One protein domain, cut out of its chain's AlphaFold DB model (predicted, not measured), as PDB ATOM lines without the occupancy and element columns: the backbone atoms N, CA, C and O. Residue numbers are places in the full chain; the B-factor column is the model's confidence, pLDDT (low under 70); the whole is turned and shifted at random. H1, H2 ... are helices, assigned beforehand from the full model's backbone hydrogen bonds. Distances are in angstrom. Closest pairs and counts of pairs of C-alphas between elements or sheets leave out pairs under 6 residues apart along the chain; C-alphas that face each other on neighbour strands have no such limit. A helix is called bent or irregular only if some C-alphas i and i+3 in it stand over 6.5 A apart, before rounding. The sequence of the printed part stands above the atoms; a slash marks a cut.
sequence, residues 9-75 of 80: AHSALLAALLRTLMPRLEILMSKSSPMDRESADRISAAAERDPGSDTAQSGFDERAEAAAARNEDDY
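What this domain is: This is residues 9 to 75 of the 80 residues of the protein "SMP domain-containing protein" of Mycobacterium sp. 852002-51759_SCH5129042 (UniProt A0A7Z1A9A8). One long helix, H1, followed by the short H2, sticks out as an arm, residues 9 to 30, from a small body in which the helices H3 and H5 lie side by side and run opposite ways. The short helix H4 sits at the turn between H3 and H5, packing on the last part of H3, and the arm makes most of the length. The printed part has 67 residues with five named helices, in the order H1, H2, H3, H4, H5, and no named strand; the class is all helix. The whole is extended, with a radius of gyration of the C-alphas of 20.0 A, and the C-alphas span 67 by 22 by 15 A along their three main axes.

Where its parts are: H1, the longest helix by residues, is residues 9 to 24 and measures 23.6 A from first to last C-alpha; C-alpha 9 is at (83.894, 134.973, 138.205). H1 is irregular, but only just: C-alphas 20 and 23 are 6.8 A apart. H2 is residues 26 to 29, 5.4 A long. H3 is residues 37 to 49, 18.1 A long, and its C-alpha 37 is at (127.414, 113.857, 134.943). H4 is residues 54 to 57, 5.0 A long. H5 is residues 60 to 73, 20.4 A long, and ends with C-alpha 73 at (128.966, 124.943, 138.391).

How they stand to each other: H1 touches no helix, and it meets H2 only through their link. H1 is apart from H3, H4 and H5. H2 is apart from H3, H4 and H5 too. H3 and H5 touch, with 14 pairs of C-alphas within 8 A; the closest C-alphas are those of Ser 44 and Asp 61, 5.1 A apart. Their lines stand at a shallow tilt of 17 degrees, opposite ways. H3 touches H4 with residues 43 to 48 alone; the closest C-alphas are those of Ala 47 and Ala 56, 4.4 A apart. H4 and H5 are close but not clearly touching, with the C-alphas of Thr 55 and Asp 61 closest at 6.6 A. In H3 and H5 every O i to N i+4 pair is within hydrogen-bond range, in H1 10 of 12 are, and H2 and H4 are too short for such a pair.

The domain as a whole: The two C-alphas farthest apart are those of Ala 9 and Gly 52, 66.8 A. Residues 9 to 30 and 49 to 54 stand free; without them the body has 39 residues and spans 30 by 13 by 11 A. The printed part has no cut. The links H1 to H2, H3 to H4 and H4 to H5 are tight, the link H2 to H3 is short with 7 residues, and no link is long. The mean pLDDT of the printed part is 75.4, and it is under 70 at residues 9 to 33 and 73 to 75 of this model.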
ATOM      1  N   ALA A   9      82.656 134.249 138.503       48.38
ATOM      2  CA  ALA A   9      83.894 134.973 138.205       48.38
ATOM      3  C   ALA A   9      85.137 134.408 138.914       48.38
ATOM      4  O   ALA A   9      86.250 134.609 138.435       48.38
ATOM      5  N   HIS A  10      84.974 133.666 140.014       42.28
ATOM      6  CA  HIS A  10      86.114 133.135 140.771       42.28
ATOM      7  C   HIS A  10      86.741 131.890 140.120       42.28
ATOM      8  O   HIS A  10      87.964 131.767 140.087       42.28
ATOM      9  N   SER A  11      85.938 131.001 139.527       46.41
ATOM     10  CA  SER A  11      86.453 129.775 138.894       46.41
ATOM     11  C   SER A  11      87.112 130.029 137.538       46.41
ATOM     12  O   SER A  11      88.081 129.356 137.198       46.41
ATOM     13  N   ALA A  12      86.634 131.017 136.774       51.81
ATOM     14  CA  ALA A  12      87.238 131.389 135.496       51.81
ATOM     15  C   ALA A  12      88.605 132.060 135.686       51.81
ATOM     16  O   ALA A  12      89.529 131.786 134.923       51.81
ATOM     17  N   LEU A  13      88.756 132.883 136.732       52.28
ATOM     18  CA  LEU A  13      90.036 133.505 137.063       52.28
ATOM     19  C   LEU A  13      91.042 132.468 137.572       52.28
ATOM     20  O   LEU A  13      92.196 132.502 137.159       52.28
ATOM     21  N   LEU A  14      90.602 131.503 138.390       52.56
ATOM     22  CA  LEU A  14      91.456 130.408 138.859       52.56
ATOM     23  C   LEU A  14      91.880 129.484 137.703       52.56
ATOM     24  O   LEU A  14      93.051 129.136 137.601       52.56
ATOM     25  N   ALA A  15      90.963 129.139 136.791       56.62
ATOM     26  CA  ALA A  15      91.264 128.326 135.610       56.62
ATOM     27  C   ALA A  15      92.166 129.061 134.606       56.62
ATOM     28  O   ALA A  15      93.057 128.447 134.021       56.62
ATOM     29  N   ALA A  16      91.983 130.372 134.425       58.62
ATOM     30  CA  ALA A  16      92.866 131.198 133.608       58.62
ATOM     31  C   ALA A  16      94.253 131.343 134.251       58.62
ATOM     32  O   ALA A  16      95.258 131.253 133.546       58.62
ATOM     33  N   LEU A  17      94.329 131.485 135.578       57.34
ATOM     34  CA  LEU A  17      95.589 131.537 136.317       57.34
ATOM     35  C   LEU A  17      96.335 130.198 136.229       57.34
ATOM     36  O   LEU A  17      97.505 130.190 135.877       57.34
ATOM     37  N   LEU A  18      95.653 129.065 136.423       56.75
ATOM     38  CA  LEU A  18      96.223 127.721 136.247       56.75
ATOM     39  C   LEU A  18      96.677 127.474 134.797       56.75
ATOM     40  O   LEU A  18      97.771 126.965 134.583       56.75
ATOM     41  N   ARG A  19      95.908 127.911 133.791       56.59
ATOM     42  CA  ARG A  19      96.257 127.761 132.365       56.59
ATOM     43  C   ARG A  19      97.412 128.661 131.914       56.59
ATOM     44  O   ARG A  19      98.102 128.322 130.959       56.59
ATOM     45  N   THR A  20      97.631 129.778 132.605       59.00
ATOM     46  CA  THR A  20      98.736 130.715 132.334       59.00
ATOM     47  C   THR A  20      99.983 130.389 133.165       59.00
ATOM     48  O   THR A  20     101.093 130.729 132.764       59.00
ATOM     49  N   LEU A  21      99.826 129.700 134.300       55.59
ATOM     50  CA  LEU A  21     100.917 129.318 135.203       55.59
ATOM     51  C   LEU A  21     101.439 127.887 134.963       55.59
ATOM     52  O   LEU A  21     102.558 127.578 135.361       55.59
ATOM     53  N   MET A  22     100.690 127.022 134.268       54.22
ATOM     54  CA  MET A  22     101.131 125.660 133.933       54.22
ATOM     55  C   MET A  22     102.296 125.517 132.928       54.22
ATOM     56  O   MET A  22     102.998 124.520 133.056       54.22
ATOM     57  N   PRO A  23     102.629 126.454 132.010       54.47
ATOM     58  CA  PRO A  23     103.869 126.327 131.233       54.47
ATOM     59  C   PRO A  23     105.117 126.713 132.047       54.47
ATOM     60  O   PRO A  23     106.238 126.446 131.628       54.47
ATOM     61  N   ARG A  24     104.943 127.348 133.218       54.31
ATOM     62  CA  ARG A  24     106.045 127.832 134.062       54.31
ATOM     63  C   ARG A  24     106.499 126.811 135.116       54.31
ATOM     64  O   ARG A  24     107.538 127.014 135.733       54.31
ATOM     65  N   LEU A  25     105.759 125.712 135.293       48.34
ATOM     66  CA  LEU A  25     106.181 124.571 136.118       48.34
ATOM     67  C   LEU A  25     106.929 123.483 135.330       48.34
ATOM     68  O   LEU A  25     107.671 122.724 135.942       48.34
ATOM     69  N   GLU A  26     106.825 123.439 133.997       49.41
ATOM     70  CA  GLU A  26     107.610 122.488 133.183       49.41
ATOM     71  C   GLU A  26     109.089 122.889 133.049       49.41
ATOM     72  O   GLU A  26     109.959 122.046 132.837       49.41
ATOM     73  N   ILE A  27     109.398 124.172 133.249       50.78
ATOM     74  CA  ILE A  27     110.773 124.692 133.213       50.78
ATOM     75  C   ILE A  27     111.568 124.233 134.445       50.78
ATOM     76  O   ILE A  27     112.761 123.968 134.343       50.78
ATOM     77  N   LEU A  28     110.908 124.048 135.594       51.62
ATOM     78  CA  LEU A  28     111.554 123.569 136.821       51.62
ATOM     79  C   LEU A  28     111.901 122.070 136.772       51.62
ATOM     80  O   LEU A  28     112.857 121.656 137.420       51.62
ATOM     81  N   MET A  29     111.180 121.270 135.978       48.88
ATOM     82  CA  MET A  29     111.540 119.869 135.698       48.88
ATOM     83  C   MET A  29     112.513 119.713 134.516       48.88
ATOM     84  O   MET A  29     113.048 118.628 134.325       48.88
ATOM     85  N   SER A  30     112.777 120.781 133.756       48.78
ATOM     86  CA  SER A  30     113.679 120.784 132.592       48.78
ATOM     87  C   SER A  30     115.065 121.366 132.896       48.78
ATOM     88  O   SER A  30     115.797 121.720 131.977       48.78
ATOM     89  N   LYS A  31     115.464 121.423 134.173       55.06
ATOM     90  CA  LYS A  31     116.857 121.656 134.590       55.06
ATOM     91  C   LYS A  31     117.785 120.472 134.248       55.06
ATOM     92  O   LYS A  31     118.808 120.314 134.896       55.06
ATOM     93  N   SER A  32     117.466 119.635 133.260       58.88
ATOM     94  CA  SER A  32     118.446 118.706 132.695       58.88
ATOM     95  C   SER A  32     119.408 119.544 131.878       58.88
ATOM     96  O   SER A  32     119.026 120.082 130.830       58.88
ATOM     97  N   SER A  33     120.624 119.722 132.369       65.94
ATOM     98  CA  SER A  33     121.618 120.390 131.554       65.94
ATOM     99  C   SER A  33     121.800 119.573 130.277       65.94
ATOM    100  O   SER A  33     121.650 118.351 130.311       65.94
ATOM    101  N   PRO A  34     122.110 120.182 129.120       78.88
ATOM    102  CA  PRO A  34     122.313 119.418 127.889       78.88
ATOM    103  C   PRO A  34     123.384 118.317 128.024       78.88
ATOM    104  O   PRO A  34     123.429 117.412 127.192       78.88
ATOM    105  N   MET A  35     124.224 118.374 129.066       88.88
ATOM    106  CA  MET A  35     125.104 117.289 129.487       88.88
ATOM    107  C   MET A  35     125.143 117.181 131.019       88.88
ATOM    108  O   MET A  35     125.711 118.050 131.674       88.88
ATOM    109  N   ASP A  36     124.577 116.113 131.580       87.81
ATOM    110  CA  ASP A  36     124.668 115.788 133.011       87.81
ATOM    111  C   ASP A  36     125.809 114.792 133.289       87.81
ATOM    112  O   ASP A  36     126.195 114.021 132.405       87.81
ATOM    113  N   ARG A  37     126.304 114.742 134.535       89.06
ATOM    114  CA  ARG A  37     127.414 113.857 134.943       89.06
ATOM    115  C   ARG A  37     127.163 112.384 134.626       89.06
ATOM    116  O   ARG A  37     128.000 111.740 134.012       89.06
ATOM    117  N   GLU A  38     125.965 111.881 134.923       90.50
ATOM    118  CA  GLU A  38     125.576 110.495 134.614       90.50
ATOM    119  C   GLU A  38     125.609 110.199 133.102       90.50
ATOM    120  O   GLU A  38     125.855 109.070 132.668       90.50
ATOM    121  N   SER A  39     125.317 111.200 132.270       90.81
ATOM    122  CA  SER A  39     125.403 111.056 130.817       90.81
ATOM    123  C   SER A  39     126.860 111.052 130.355       90.81
ATOM    124  O   SER A  39     127.216 110.212 129.529       90.81
ATOM    125  N   ALA A  40     127.707 111.918 130.921       93.12
ATOM    126  CA  ALA A  40     129.147 111.926 130.662       93.12
ATOM    127  C   ALA A  40     129.811 110.599 131.072       93.12
ATOM    128  O   ALA A  40     130.511 110.002 130.257       93.12
ATOM    129  N   ASP A  41     129.485 110.066 132.253       93.94
ATOM    130  CA  ASP A  41     129.990 108.771 132.734       93.94
ATOM    131  C   ASP A  41     129.622 107.627 131.778       93.94
ATOM    132  O   ASP A  41     130.437 106.754 131.475       93.94
ATOM    133  N   ARG A  42     128.395 107.635 131.239       93.94
ATOM    134  CA  ARG A  42     127.956 106.638 130.250       93.94
ATOM    135  C   ARG A  42     128.710 106.748 128.926       93.94
ATOM    136  O   ARG A  42     128.956 105.720 128.293       93.94
ATOM    137  N   ILE A  43     129.057 107.961 128.500       93.31
ATOM    138  CA  ILE A  43     129.851 108.202 127.289       93.31
ATOM    139  C   ILE A  43     131.292 107.723 127.503       93.31
ATOM    140  O   ILE A  43     131.814 107.002 126.654       93.31
ATOM    141  N   SER A  44     131.891 108.058 128.648       92.75
ATOM    142  CA  SER A  44     133.242 107.637 129.033       92.75
ATOM    143  C   SER A  44     133.344 106.107 129.107       92.75
ATOM    144  O   SER A  44     134.148 105.488 128.409       92.75
ATOM    145  N   ALA A  45     132.396 105.452 129.784       94.00
ATOM    146  CA  ALA A  45     132.328 103.990 129.841       94.00
ATOM    147  C   ALA A  45     132.150 103.330 128.457       94.00
ATOM    148  O   ALA A  45     132.618 102.211 128.231       94.00
ATOM    149  N   ALA A  46     131.469 103.990 127.513       92.69
ATOM    150  CA  ALA A  46     131.346 103.493 126.144       92.69
ATOM    151  C   ALA A  46     132.669 103.605 125.367       92.69
ATOM    152  O   ALA A  46     133.010 102.674 124.636       92.69
ATOM    153  N   ALA A  47     133.416 104.696 125.559       92.00
ATOM    154  CA  ALA A  47     134.742 104.887 124.976       92.00
ATOM    155  C   ALA A  47     135.758 103.868 125.520       92.00
ATOM    156  O   ALA A  47     136.499 103.263 124.746       92.00
ATOM    157  N   GLU A  48     135.740 103.597 126.827       92.19
ATOM    158  CA  GLU A  48     136.591 102.573 127.449       92.19
ATOM    159  C   GLU A  48     136.247 101.155 126.974       92.19
ATOM    160  O   GLU A  48     137.132 100.320 126.765       92.19
ATOM    161  N   ARG A  49     134.951 100.868 126.798       93.81
ATOM    162  CA  ARG A  49     134.474  99.555 126.348       93.81
ATOM    163  C   ARG A  49     134.889  99.246 124.911       93.81
ATOM    164  O   ARG A  49     135.126  98.076 124.602       93.81
ATOM    165  N   ASP A  50     134.935 100.255 124.046       93.94
ATOM    166  CA  ASP A  50     135.411 100.129 122.670       93.94
ATOM    167  C   ASP A  50     136.356 101.286 122.299       93.94
ATOM    168  O   ASP A  50     135.919 102.296 121.731       93.94
ATOM    169  N   PRO A  51     137.668 101.128 122.556       89.75
ATOM    170  CA  PRO A  51     138.649 102.165 122.263       89.75
ATOM    171  C   PRO A  51     138.841 102.413 120.759       89.75
ATOM    172  O   PRO A  51     139.460 103.405 120.381       89.75
ATOM    173  N   GLY A  52     138.329 101.532 119.886       93.31
ATOM    174  CA  GLY A  52     138.338 101.719 118.433       93.31
ATOM    175  C   GLY A  52     137.136 102.500 117.895       93.31
ATOM    176  O   GLY A  52     137.097 102.789 116.699       93.31
ATOM    177  N   SER A  53     136.162 102.829 118.745       90.81
ATOM    178  CA  SER A  53     134.958 103.564 118.356       90.81
ATOM    179  C   SER A  53     135.239 105.043 118.066       90.81
ATOM    180  O   SER A  53     136.157 105.645 118.628       90.81
ATOM    181  N   ASP A  54     134.395 105.670 117.241       92.81
ATOM    182  CA  ASP A  54     134.483 107.110 116.946       92.81
ATOM    183  C   ASP A  54     134.401 107.973 118.216       92.81
ATOM    184  O   ASP A  54     135.020 109.036 118.295       92.81
ATOM    185  N   THR A  55     133.663 107.521 119.235       89.25
ATOM    186  CA  THR A  55     133.555 108.201 120.531       89.25
ATOM    187  C   THR A  55     134.913 108.289 121.227       89.25
ATOM    188  O   THR A  55     135.296 109.386 121.629       89.25
ATOM    189  N   ALA A  56     135.654 107.177 121.287       88.56
ATOM    190  CA  ALA A  56     136.985 107.110 121.897       88.56
ATOM    191  C   ALA A  56     138.063 107.805 121.050       88.56
ATOM    192  O   ALA A  56     138.966 108.448 121.574       88.56
ATOM    193  N   GLN A  57     137.977 107.703 119.721       95.81
ATOM    194  CA  GLN A  57     138.995 108.258 118.825       95.81
ATOM    195  C   GLN A  57     138.866 109.777 118.621       95.81
ATOM    196  O   GLN A  57     139.848 110.442 118.296       95.81
ATOM    197  N   SER A  58     137.668 110.343 118.789       93.50
ATOM    198  CA  SER A  58     137.411 111.773 118.550       93.50
ATOM    199  C   SER A  58     137.549 112.668 119.790       93.50
ATOM    200  O   SER A  58     137.344 113.886 119.672       93.50
ATOM    201  N   GLY A  59     137.838 112.098 120.967       89.31
ATOM    202  CA  GLY A  59     137.871 112.816 122.252       89.31
ATOM    203  C   GLY A  59     136.508 113.403 122.637       89.31
ATOM    204  O   GLY A  59     136.411 114.539 123.109       89.31
ATOM    205  N   PHE A  60     135.418 112.717 122.279       92.12
ATOM    206  CA  PHE A  60     134.062 113.184 122.579       92.12
ATOM    207  C   PHE A  60     133.706 113.009 124.058       92.12
ATOM    208  O   PHE A  60     133.038 113.872 124.621       92.12
ATOM    209  N   ASP A  61     134.185 111.934 124.671       92.88
ATOM    210  CA  ASP A  61     134.154 111.660 126.109       92.88
ATOM    211  C   ASP A  61     134.750 112.810 126.933       92.88
ATOM    212  O   ASP A  61     134.068 113.355 127.799       92.88
ATOM    213  N   GLU A  62     135.941 113.292 126.577       92.00
ATOM    214  CA  GLU A  62     136.592 114.423 127.256       92.00
ATOM    215  C   GLU A  62     135.743 115.707 127.189       92.00
ATOM    216  O   GLU A  62     135.627 116.465 128.156       92.00
ATOM    217  N   ARG A  63     135.107 115.962 126.035       93.31
ATOM    218  CA  ARG A  63     134.205 117.114 125.861       93.31
ATOM    219  C   ARG A  63     132.910 116.953 126.648       93.31
ATOM    220  O   ARG A  63     132.376 117.959 127.116       93.31
ATOM    221  N   ALA A  64     132.401 115.730 126.766       92.62
ATOM    222  CA  ALA A  64     131.210 115.430 127.547       92.62
ATOM    223  C   ALA A  64     131.467 115.657 129.042       92.62
ATOM    224  O   ALA A  64     130.680 116.347 129.685       92.62
ATOM    225  N   GLU A  65     132.597 115.187 129.575       92.44
ATOM    226  CA  GLU A  65     132.980 115.452 130.967       92.44
ATOM    227  C   GLU A  65     133.176 116.946 131.238       92.44
ATOM    228  O   GLU A  65     132.632 117.482 132.203       92.44
ATOM    229  N   ALA A  66     133.874 117.657 130.348       91.19
ATOM    230  CA  ALA A  66     134.063 119.099 130.485       91.19
ATOM    231  C   ALA A  66     132.740 119.884 130.423       91.19
ATOM    232  O   ALA A  66     132.613 120.931 131.057       91.19
ATOM    233  N   ALA A  67     131.760 119.411 129.648       89.69
ATOM    234  CA  ALA A  67     130.431 120.012 129.596       89.69
ATOM    235  C   ALA A  67     129.634 119.726 130.875       89.69
ATOM    236  O   ALA A  67     129.056 120.656 131.425       89.69
ATOM    237  N   ALA A  68     129.658 118.489 131.382       89.31
ATOM    238  CA  ALA A  68     129.022 118.145 132.653       89.31
ATOM    239  C   ALA A  68     129.593 118.964 133.820       89.31
ATOM    240  O   ALA A  68     128.825 119.505 134.606       89.31
ATOM    241  N   ALA A  69     130.918 119.130 133.890       87.88
ATOM    242  CA  ALA A  69     131.565 119.928 134.931       87.88
ATOM    243  C   ALA A  69     131.116 121.399 134.906       87.88
ATOM    244  O   ALA A  69     130.742 121.946 135.934       87.88
ATOM    245  N   ARG A  70     131.080 122.026 133.721       85.06
ATOM    246  CA  ARG A  70     130.592 123.412 133.581       85.06
ATOM    247  C   ARG A  70     129.129 123.560 133.962       85.06
ATOM    248  O   ARG A  70     128.736 124.572 134.519       85.06
ATOM    249  N   ASN A  71     128.336 122.559 133.612       82.69
ATOM    250  CA  ASN A  71     126.918 122.563 133.897       82.69
ATOM    251  C   ASN A  71     126.658 122.441 135.399       82.69
ATOM    252  O   ASN A  71     125.754 123.100 135.882       82.69
ATOM    253  N   GLU A  72     127.444 121.645 136.131       75.62
ATOM    254  CA  GLU A  72     127.351 121.549 137.594       75.62
ATOM    255  C   GLU A  72     127.634 122.876 138.300       75.62
ATOM    256  O   GLU A  72     126.908 123.214 139.234       75.62
ATOM    257  N   ASP A  73     128.625 123.634 137.826       66.50
ATOM    258  CA  ASP A  73     128.966 124.943 138.391       66.50
ATOM    259  C   ASP A  73     127.820 125.968 138.204       66.50
ATOM    260  O   ASP A  73     127.554 126.765 139.099       66.50
ATOM    261  N   ASP A  74     127.072 125.902 137.093       60.59
ATOM    262  CA  ASP A  74     125.929 126.791 136.797       60.59
ATOM    263  C   ASP A  74     124.674 126.515 137.669       60.59
ATOM    264  O   ASP A  74     123.730 127.310 137.666       60.59
ATOM    265  N   TYR A  75     124.617 125.403 138.421       55.78
ATOM    266  CA  TYR A  75     123.483 125.083 139.308       55.78
ATOM    267  C   TYR A  75     123.644 125.580 140.753       55.78
ATOM    268  O   TYR A  75     122.661 125.515 141.500       55.78
TER     269      TYR A  75